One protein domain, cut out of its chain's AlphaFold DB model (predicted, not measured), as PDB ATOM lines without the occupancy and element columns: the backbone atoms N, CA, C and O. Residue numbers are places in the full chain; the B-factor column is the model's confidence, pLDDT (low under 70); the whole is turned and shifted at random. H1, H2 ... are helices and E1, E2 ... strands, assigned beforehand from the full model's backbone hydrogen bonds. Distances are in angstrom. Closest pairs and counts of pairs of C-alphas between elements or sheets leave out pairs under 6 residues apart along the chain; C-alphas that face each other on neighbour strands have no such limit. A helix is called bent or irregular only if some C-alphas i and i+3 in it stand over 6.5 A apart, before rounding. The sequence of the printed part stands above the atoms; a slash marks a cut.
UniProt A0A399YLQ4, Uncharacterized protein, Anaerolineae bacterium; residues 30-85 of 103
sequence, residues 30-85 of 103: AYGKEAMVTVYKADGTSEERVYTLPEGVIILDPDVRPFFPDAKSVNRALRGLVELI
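Overview. This is residues 30 to 85 of the 103 residues of an uncharacterized protein of Anaerolineae bacterium (UniProt A0A399YLQ4). A two-stranded hairpin, E1 and E2, makes one end of a rod, and a single helix, H1, makes the other end, with a long winding link of residues 53 to 70 between them. Residues 78 to 85, of which 78 to 84 belong to H1, stand free and stick out, while the hairpin is well paired along its length. The printed part has 56 residues with two named strands and one named helix, in the order E1, E2, H1; the sheet has the order E1 - E2 and is antiparallel, and the class is mixed, helices and strands. The whole is only just extended, close to loose, with a radius of gyration of the C-alphas of 15.4 A, and its C-alphas span 49 by 22 by 18 A.

Arrangement. E1, residues 34 to 40, and E2, residues 46 to 52, are antiparallel neighbours and form a hairpin, with 154 degrees between their N-to-C directions. The C-alphas of Glu 34 and Thr 52 face each other at 4.4 A, and those of Tyr 40 and Ser 46 face each other at 4.6 A. Across the pair, N 35 and O 51 are within hydrogen-bond range at 2.9 A, and so are N 47 and O 39 at 3.1 A. A tight link of 5 residues joins the two strands. A long link of 18 residues joins E2 to H1, residues 71 to 84. E1 and H1 are apart, with no C-alpha of the one within 8 A of the other. In H1 every O i to N i+4 pair is within hydrogen-bond range.

Along the chain. E1 begins at C-alpha 34, at (129.946, 135.473, 75.407), and runs 18.5 A to C-alpha 40. E2 begins at C-alpha 46, at (118.688, 121.461, 72.373), and is also 18.5 A from first to last C-alpha. H1 runs from Ala 71 to Leu 84, 20.1 A from first to last C-alpha, and ends at C-alpha 84, at (151.668, 133.793, 101.764). H1 is not bent.

Size, cuts and confidence. The two C-alphas farthest apart are those of Asp 43 and Ile 85, at 51.3 A. Without the residues that stand free, the body has 48 residues and spans 39 by 22 by 18 A. The printed part has no cut, and the C-alphas of its first and last residues, Ala 30 and Ile 85, are 26.0 A apart. The C-alphas of the long stretch with no named element, residues 53 to 70, lie 4 to 13 A from the mean of the C-alphas. The mean pLDDT of the printed part is 72.2, and residues 30 to 56 are under 70; the mean is 55 in E1, 56 in E2 and 89 in H1.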
ATOM      1  N   ALA A  30     141.575 136.261  76.549       49.06
ATOM      2  CA  ALA A  30     140.276 136.847  76.767       49.06
ATOM      3  C   ALA A  30     139.250 135.877  76.184       49.06
ATOM      4  O   ALA A  30     139.057 135.815  74.969       49.06
ATOM      5  N   TYR A  31     138.616 135.093  77.050       51.00
ATOM      6  CA  TYR A  31     137.308 134.568  76.728       51.00
ATOM      7  C   TYR A  31     136.468 135.786  76.343       51.00
ATOM      8  O   TYR A  31     136.355 136.745  77.113       51.00
ATOM      9  N   GLY A  32     135.974 135.793  75.101       53.31
ATOM     10  CA  GLY A  32     135.001 136.784  74.671       53.31
ATOM     11  C   GLY A  32     133.878 136.813  75.701       53.31
ATOM     12  O   GLY A  32     133.576 135.787  76.307       53.31
ATOM     13  N   LYS A  33     133.275 137.982  75.921       52.84
ATOM     14  CA  LYS A  33     132.204 138.220  76.910       52.84
ATOM     15  C   LYS A  33     131.013 137.240  76.822       52.84
ATOM     16  O   LYS A  33     130.109 137.308  77.645       52.84
ATOM     17  N   GLU A  34     131.008 136.359  75.832       48.53
ATOM     18  CA  GLU A  34     129.946 135.473  75.407       48.53
ATOM     19  C   GLU A  34     130.428 134.014  75.475       48.53
ATOM     20  O   GLU A  34     131.379 133.628  74.792       48.53
ATOM     21  N   ALA A  35     129.771 133.191  76.294       56.62
ATOM     22  CA  ALA A  35     129.894 131.737  76.242       56.62
ATOM     23  C   ALA A  35     128.686 131.155  75.508       56.62
ATOM     24  O   ALA A  35     127.536 131.466  75.821       56.62
ATOM     25  N   MET A  36     128.953 130.267  74.555       48.59
ATOM     26  CA  MET A  36     127.928 129.418  73.959       48.59
ATOM     27  C   MET A  36     127.640 128.276  74.935       48.59
ATOM     28  O   MET A  36     128.522 127.466  75.223       48.59
ATOM     29  N   VAL A  37     126.427 128.233  75.485       59.78
ATOM     30  CA  VAL A  37     125.964 127.120  76.323       59.78
ATOM     31  C   VAL A  37     124.856 126.401  75.565       59.78
ATOM     32  O   VAL A  37     123.860 127.012  75.176       59.78
ATOM     33  N   THR A  38     125.017 125.096  75.359       52.25
ATOM     34  CA  THR A  38     123.960 124.235  74.818       52.25
ATOM     35  C   THR A  38     123.046 123.813  75.962       52.25
ATOM     36  O   THR A  38     123.465 123.082  76.863       52.25
ATOM     37  N   VAL A  39     121.799 124.286  75.955       64.06
ATOM     38  CA  VAL A  39     120.797 123.912  76.959       64.06
ATOM     39  C   VAL A  39     120.004 122.721  76.434       64.06
ATOM     40  O   VAL A  39     119.240 122.852  75.478       64.06
ATOM     41  N   TYR A  40     120.178 121.565  77.073       58.03
ATOM     42  CA  TYR A  40     119.393 120.362  76.799       58.03
ATOM     43  C   TYR A  40     118.084 120.421  77.585       58.03
ATOM     44  O   TYR A  40     118.090 120.435  78.820       58.03
ATOM     45  N   LYS A  41     116.955 120.486  76.879       68.25
ATOM     46  CA  LYS A  41     115.621 120.472  77.485       68.25
ATOM     47  C   LYS A  41     115.176 119.035  77.758       68.25
ATOM     48  O   LYS A  41     115.593 118.089  77.095       68.25
ATOM     49  N   ALA A  42     114.284 118.882  78.735       63.12
ATOM     50  CA  ALA A  42     113.741 117.583  79.140       63.12
ATOM     51  C   ALA A  42     112.896 116.890  78.048       63.12
ATOM     52  O   ALA A  42     112.639 115.695  78.146       63.12
ATOM     53  N   ASP A  43     112.486 117.623  77.009       65.62
ATOM     54  CA  ASP A  43     111.763 117.113  75.837       65.62
ATOM     55  C   ASP A  43     112.687 116.548  74.735       65.62
ATOM     56  O   ASP A  43     112.205 116.096  73.698       65.62
ATOM     57  N   GLY A  44     114.007 116.553  74.953       62.44
ATOM     58  CA  GLY A  44     115.004 116.065  73.998       62.44
ATOM     59  C   GLY A  44     115.465 117.102  72.969       62.44
ATOM     60  O   GLY A  44     116.335 116.793  72.154       62.44
ATOM     61  N   THR A  45     114.945 118.332  72.997       67.31
ATOM     62  CA  THR A  45     115.435 119.426  72.145       67.31
ATOM     63  C   THR A  45     116.636 120.137  72.776       67.31
ATOM     64  O   THR A  45     116.794 120.184  73.998       67.31
ATOM     65  N   SER A  46     117.524 120.677  71.938       53.53
ATOM     66  CA  SER A  46     118.688 121.461  72.373       53.53
ATOM     67  C   SER A  46     118.589 122.868  71.801       53.53
ATOM     68  O   SER A  46     118.414 123.025  70.594       53.53
ATOM     69  N   GLU A  47     118.703 123.886  72.652       56.75
ATOM     70  CA  GLU A  47     118.813 125.281  72.220       56.75
ATOM     71  C   GLU A  47     120.238 125.780  72.446       56.75
ATOM     72  O   GLU A  47     120.784 125.693  73.550       56.75
ATOM     73  N   GLU A  48     120.839 126.313  71.386       56.12
ATOM     74  CA  GLU A  48     122.101 127.034  71.465       56.12
ATOM     75  C   GLU A  48     121.801 128.477  71.873       56.12
ATOM     76  O   GLU A  48     121.135 129.221  71.148       56.12
ATOM     77  N   ARG A  49     122.244 128.870  73.070       55.50
ATOM     78  CA  ARG A  49     122.086 130.240  73.560       55.50
ATOM     79  C   ARG A  49     123.448 130.840  73.851       55.50
ATOM     80  O   ARG A  49     124.265 130.275  74.578       55.50
ATOM     81  N   VAL A  50     123.658 132.018  73.281       54.94
ATOM     82  CA  VAL A  50     124.792 132.873  73.603       54.94
ATOM     83  C   VAL A  50     124.471 133.555  74.929       54.94
ATOM     84  O   VAL A  50     123.550 134.367  75.007       54.94
ATOM     85  N   TYR A  51     125.187 133.185  75.988       60.03
ATOM     86  CA  TYR A  51     125.085 133.838  77.287       60.03
ATOM     87  C   TYR A  51     126.234 134.829  77.432       60.03
ATOM     88  O   TYR A  51     127.403 134.443  77.390       60.03
ATOM     89  N   THR A  52     125.910 136.102  77.648       58.62
ATOM     90  CA  THR A  52     126.887 137.057  78.173       58.62
ATOM     91  C   THR A  52     127.209 136.653  79.608       58.62
ATOM     92  O   THR A  52     126.298 136.543  80.434       58.62
ATOM     93  N   LEU A  53     128.480 136.393  79.917       64.56
ATOM     94  CA  LEU A  53     128.861 136.086  81.290       64.56
ATOM     95  C   LEU A  53     128.646 137.337  82.152       64.56
ATOM     96  O   LEU A  53     129.085 138.420  81.753       64.56
ATOM     97  N   PRO A  54     128.007 137.211  83.330       66.69
ATOM     98  CA  PRO A  54     127.995 138.280  84.314       66.69
ATOM     99  C   PRO A  54     129.418 138.758  84.611       66.69
ATOM    100  O   PRO A  54     130.380 137.984  84.557       66.69
ATOM    101  N   GLU A  55     129.552 140.036  84.947       63.81
ATOM    102  CA  GLU A  55     130.837 140.603  85.333       63.81
ATOM    103  C   GLU A  55     131.425 139.842  86.535       63.81
ATOM    104  O   GLU A  55     130.722 139.528  87.497       63.81
ATOM    105  N   GLY A  56     132.714 139.497  86.460       66.88
ATOM    106  CA  GLY A  56     133.417 138.761  87.516       66.88
ATOM    107  C   GLY A  56     133.395 137.231  87.398       66.88
ATOM    108  O   GLY A  56     134.007 136.561  88.231       66.88
ATOM    109  N   VAL A  57     132.759 136.651  86.373       75.25
ATOM    110  CA  VAL A  57     132.874 135.205  86.115       75.25
ATOM    111  C   VAL A  57     134.209 134.892  85.433       75.25
ATOM    112  O   VAL A  57     134.516 135.410  84.361       75.25
ATOM    113  N   ILE A  58     134.987 134.001  86.048       74.50
ATOM    114  CA  ILE A  58     136.264 133.508  85.524       74.50
ATOM    115  C   ILE A  58     136.074 132.057  85.081       74.50
ATOM    116  O   ILE A  58     135.661 131.206  85.871       74.50
ATOM    117  N   ILE A  59     136.387 131.772  83.819       76.56
ATOM    118  CA  ILE A  59     136.405 130.411  83.280       76.56
ATOM    119  C   ILE A  59     137.798 129.831  83.507       76.56
ATOM    120  O   ILE A  59     138.793 130.437  83.121       76.56
ATOM    121  N   LEU A  60     137.864 128.648  84.116       80.81
ATOM    122  CA  LEU A  60     139.114 127.901  84.218       80.81
ATOM    123  C   LEU A  60     139.439 127.226  82.885       80.81
ATOM    124  O   LEU A  60     138.549 126.617  82.264       80.81
ATOM    125  N   ASP A  61     140.714 127.274  82.509       78.81
ATOM    126  CA  ASP A  61     141.240 126.532  81.367       78.81
ATOM    127  C   ASP A  61     141.050 125.008  81.556       78.81
ATOM    128  O   ASP A  61     140.969 124.523  82.695       78.81
ATOM    129  N   PRO A  62     140.925 124.223  80.466       79.06
ATOM    130  CA  PRO A  62     140.622 122.790  80.541       79.06
ATOM    131  C   PRO A  62     141.637 121.958  81.329       79.06
ATOM    132  O   PRO A  62     141.258 120.963  81.936       79.06
ATOM    133  N   ASP A  63     142.903 122.360  81.322       80.25
ATOM    134  CA  ASP A  63     143.994 121.756  82.084       80.25
ATOM    135  C   ASP A  63     143.933 122.101  83.579       80.25
ATOM    136  O   ASP A  63     144.379 121.311  84.401       80.25
ATOM    137  N   VAL A  64     143.321 123.227  83.954       81.25
ATOM    138  CA  VAL A  64     143.183 123.673  85.351       81.25
ATOM    139  C   VAL A  64     141.944 123.076  86.037       81.25
ATOM    140  O   VAL A  64     141.965 122.808  87.241       81.25
ATOM    141  N   ARG A  65     140.862 122.815  85.290       82.19
ATOM    142  CA  ARG A  65     139.599 122.259  85.827       82.19
ATOM    143  C   ARG A  65     139.747 120.964  86.645       82.19
ATOM    144  O   ARG A  65     139.077 120.872  87.670       82.19
ATOM    145  N   PRO A  66     140.589 119.978  86.270       89.69
ATOM    146  CA  PRO A  66     140.751 118.751  87.052       89.69
ATOM    147  C   PRO A  66     141.288 118.990  88.468       89.69
ATOM    148  O   PRO A  66     141.008 118.201  89.366       89.69
ATOM    149  N   PHE A  67     142.036 120.078  88.683       89.19
ATOM    150  CA  PHE A  67     142.600 120.434  89.988       89.19
ATOM    151  C   PHE A  67     141.610 121.198  90.875       89.19
ATOM    152  O   PHE A  67     141.703 121.144  92.102       89.19
ATOM    153  N   PHE A  68     140.656 121.900  90.261       91.06
ATOM    154  CA  PHE A  68     139.694 122.758  90.944       91.06
ATOM    155  C   PHE A  68     138.262 122.378  90.555       91.06
ATOM    156  O   PHE A  68     137.708 122.943  89.609       91.06
ATOM    157  N   PRO A  69     137.635 121.444  91.292       83.31
ATOM    158  CA  PRO A  69     136.302 120.949  90.957       83.31
ATOM    159  C   PRO A  69     135.203 122.011  91.110       83.31
ATOM    160  O   PRO A  69     134.143 121.885  90.504       83.31
ATOM    161  N   ASP A  70     135.434 123.054  91.917       83.06
ATOM    162  CA  ASP A  70     134.454 124.109  92.175       83.06
ATOM    163  C   ASP A  70     135.089 125.477  92.501       83.06
ATOM    164  O   ASP A  70     136.265 125.588  92.864       83.06
ATOM    165  N   ALA A  71     134.281 126.541  92.437       83.75
ATOM    166  CA  ALA A  71     134.719 127.909  92.728       83.75
ATOM    167  C   ALA A  71     135.170 128.123  94.188       83.75
ATOM    168  O   ALA A  71     135.996 128.995  94.465       83.75
ATOM    169  N   LYS A  72     134.662 127.335  95.145       87.19
ATOM    170  CA  LYS A  72     135.067 127.422  96.556       87.19
ATOM    171  C   LYS A  72     136.514 126.951  96.722       87.19
ATOM    172  O   LYS A  72     137.265 127.574  97.472       87.19
ATOM    173  N   SER A  73     136.914 125.901  96.005       91.69
ATOM    174  CA  SER A  73     138.273 125.361  95.990       91.69
ATOM    175  C   SER A  73     139.278 126.354  95.397       91.69
ATOM    176  O   SER A  73     140.304 126.611  96.028       91.69
ATOM    177  N   VAL A  74     138.929 126.999  94.275       90.12
ATOM    178  CA  VAL A  74     139.728 128.068  93.647       90.12
ATOM    179  C   VAL A  74     139.928 129.223  94.622       90.12
ATOM    180  O   VAL A  74     141.054 129.600  94.936       90.12
ATOM    181  N   ASN A  75     138.833 129.754  95.166       91.00
ATOM    182  CA  ASN A  75     138.884 130.932  96.026       91.00
ATOM    183  C   ASN A  75     139.641 130.678  97.333       91.00
ATOM    184  O   ASN A  75     140.285 131.586  97.855       91.00
ATOM    185  N   ARG A  76     139.585 129.458  97.874       91.94
ATOM    186  CA  ARG A  76     140.396 129.074  99.035       91.94
ATOM    187  C   ARG A  76     141.888 129.102  98.704       91.94
ATOM    188  O   ARG A  76     142.654 129.657  99.482       91.94
ATOM    189  N   ALA A  77     142.286 128.539  97.562       90.62
ATOM    190  CA  ALA A  77     143.684 128.531  97.138       90.62
ATOM    191  C   ALA A  77     144.211 129.952  96.890       90.62
ATOM    192  O   ALA A  77     145.254 130.316  97.422       90.62
ATOM    193  N   LEU A  78     143.457 130.781  96.160       89.06
ATOM    194  CA  LEU A  78     143.849 132.165  95.876       89.06
ATOM    195  C   LEU A  78     144.001 133.002  97.150       89.06
ATOM    196  O   LEU A  78     144.961 133.754  97.265       89.06
ATOM    197  N   ARG A  79     143.101 132.847  98.131       92.06
ATOM    198  CA  ARG A  79     143.230 133.534  99.428       92.06
ATOM    199  C   ARG A  79     144.461 133.078 100.204       92.06
ATOM    200  O   ARG A  79     145.184 133.926 100.705       92.06
ATOM    201  N   GLY A  80     144.742 131.775 100.226       90.19
ATOM    202  CA  GLY A  80     145.972 131.260 100.831       90.19
ATOM    203  C   GLY A  80     147.229 131.834 100.170       90.19
ATOM    204  O   GLY A  80     148.163 132.219 100.859       90.19
ATOM    205  N   LEU A  81     147.238 131.979  98.841       88.56
ATOM    206  CA  LEU A  81     148.348 132.630  98.136       88.56
ATOM    207  C   LEU A  81     148.489 134.110  98.510       88.56
ATOM    208  O   LEU A  81     149.607 134.578  98.692       88.56
ATOM    209  N   VAL A  82     147.378 134.837  98.661       87.06
ATOM    210  CA  VAL A  82     147.397 136.237  99.122       87.06
ATOM    211  C   VAL A  82     148.000 136.355 100.525       87.06
ATOM    212  O   VAL A  82     148.736 137.301 100.779       87.06
ATOM    213  N   GLU A  83     147.730 135.400 101.416       85.12
ATOM    214  CA  GLU A  83     148.294 135.374 102.775       85.12
ATOM    215  C   GLU A  83     149.794 135.038 102.801       85.12
ATOM    216  O   GLU A  83     150.518 135.512 103.676       85.12
ATOM    217  N   LEU A  84     150.268 134.227 101.850       81.88
ATOM    218  CA  LEU A  84     151.668 133.793 101.764       81.88
ATOM    219  C   LEU A  84     152.577 134.803 101.061       81.88
ATOM    220  O   LEU A  84     153.789 134.790 101.280       81.88
ATOM    221  N   ILE A  85     152.019 135.662 100.208       80.75
ATOM    222  CA  ILE A  85     152.772 136.751  99.596       80.75
ATOM    223  C   ILE A  85     152.940 137.830 100.672       80.75
ATOM    224  O   ILE A  85     151.942 138.434 101.071       80.75
TER     225      ILE A  85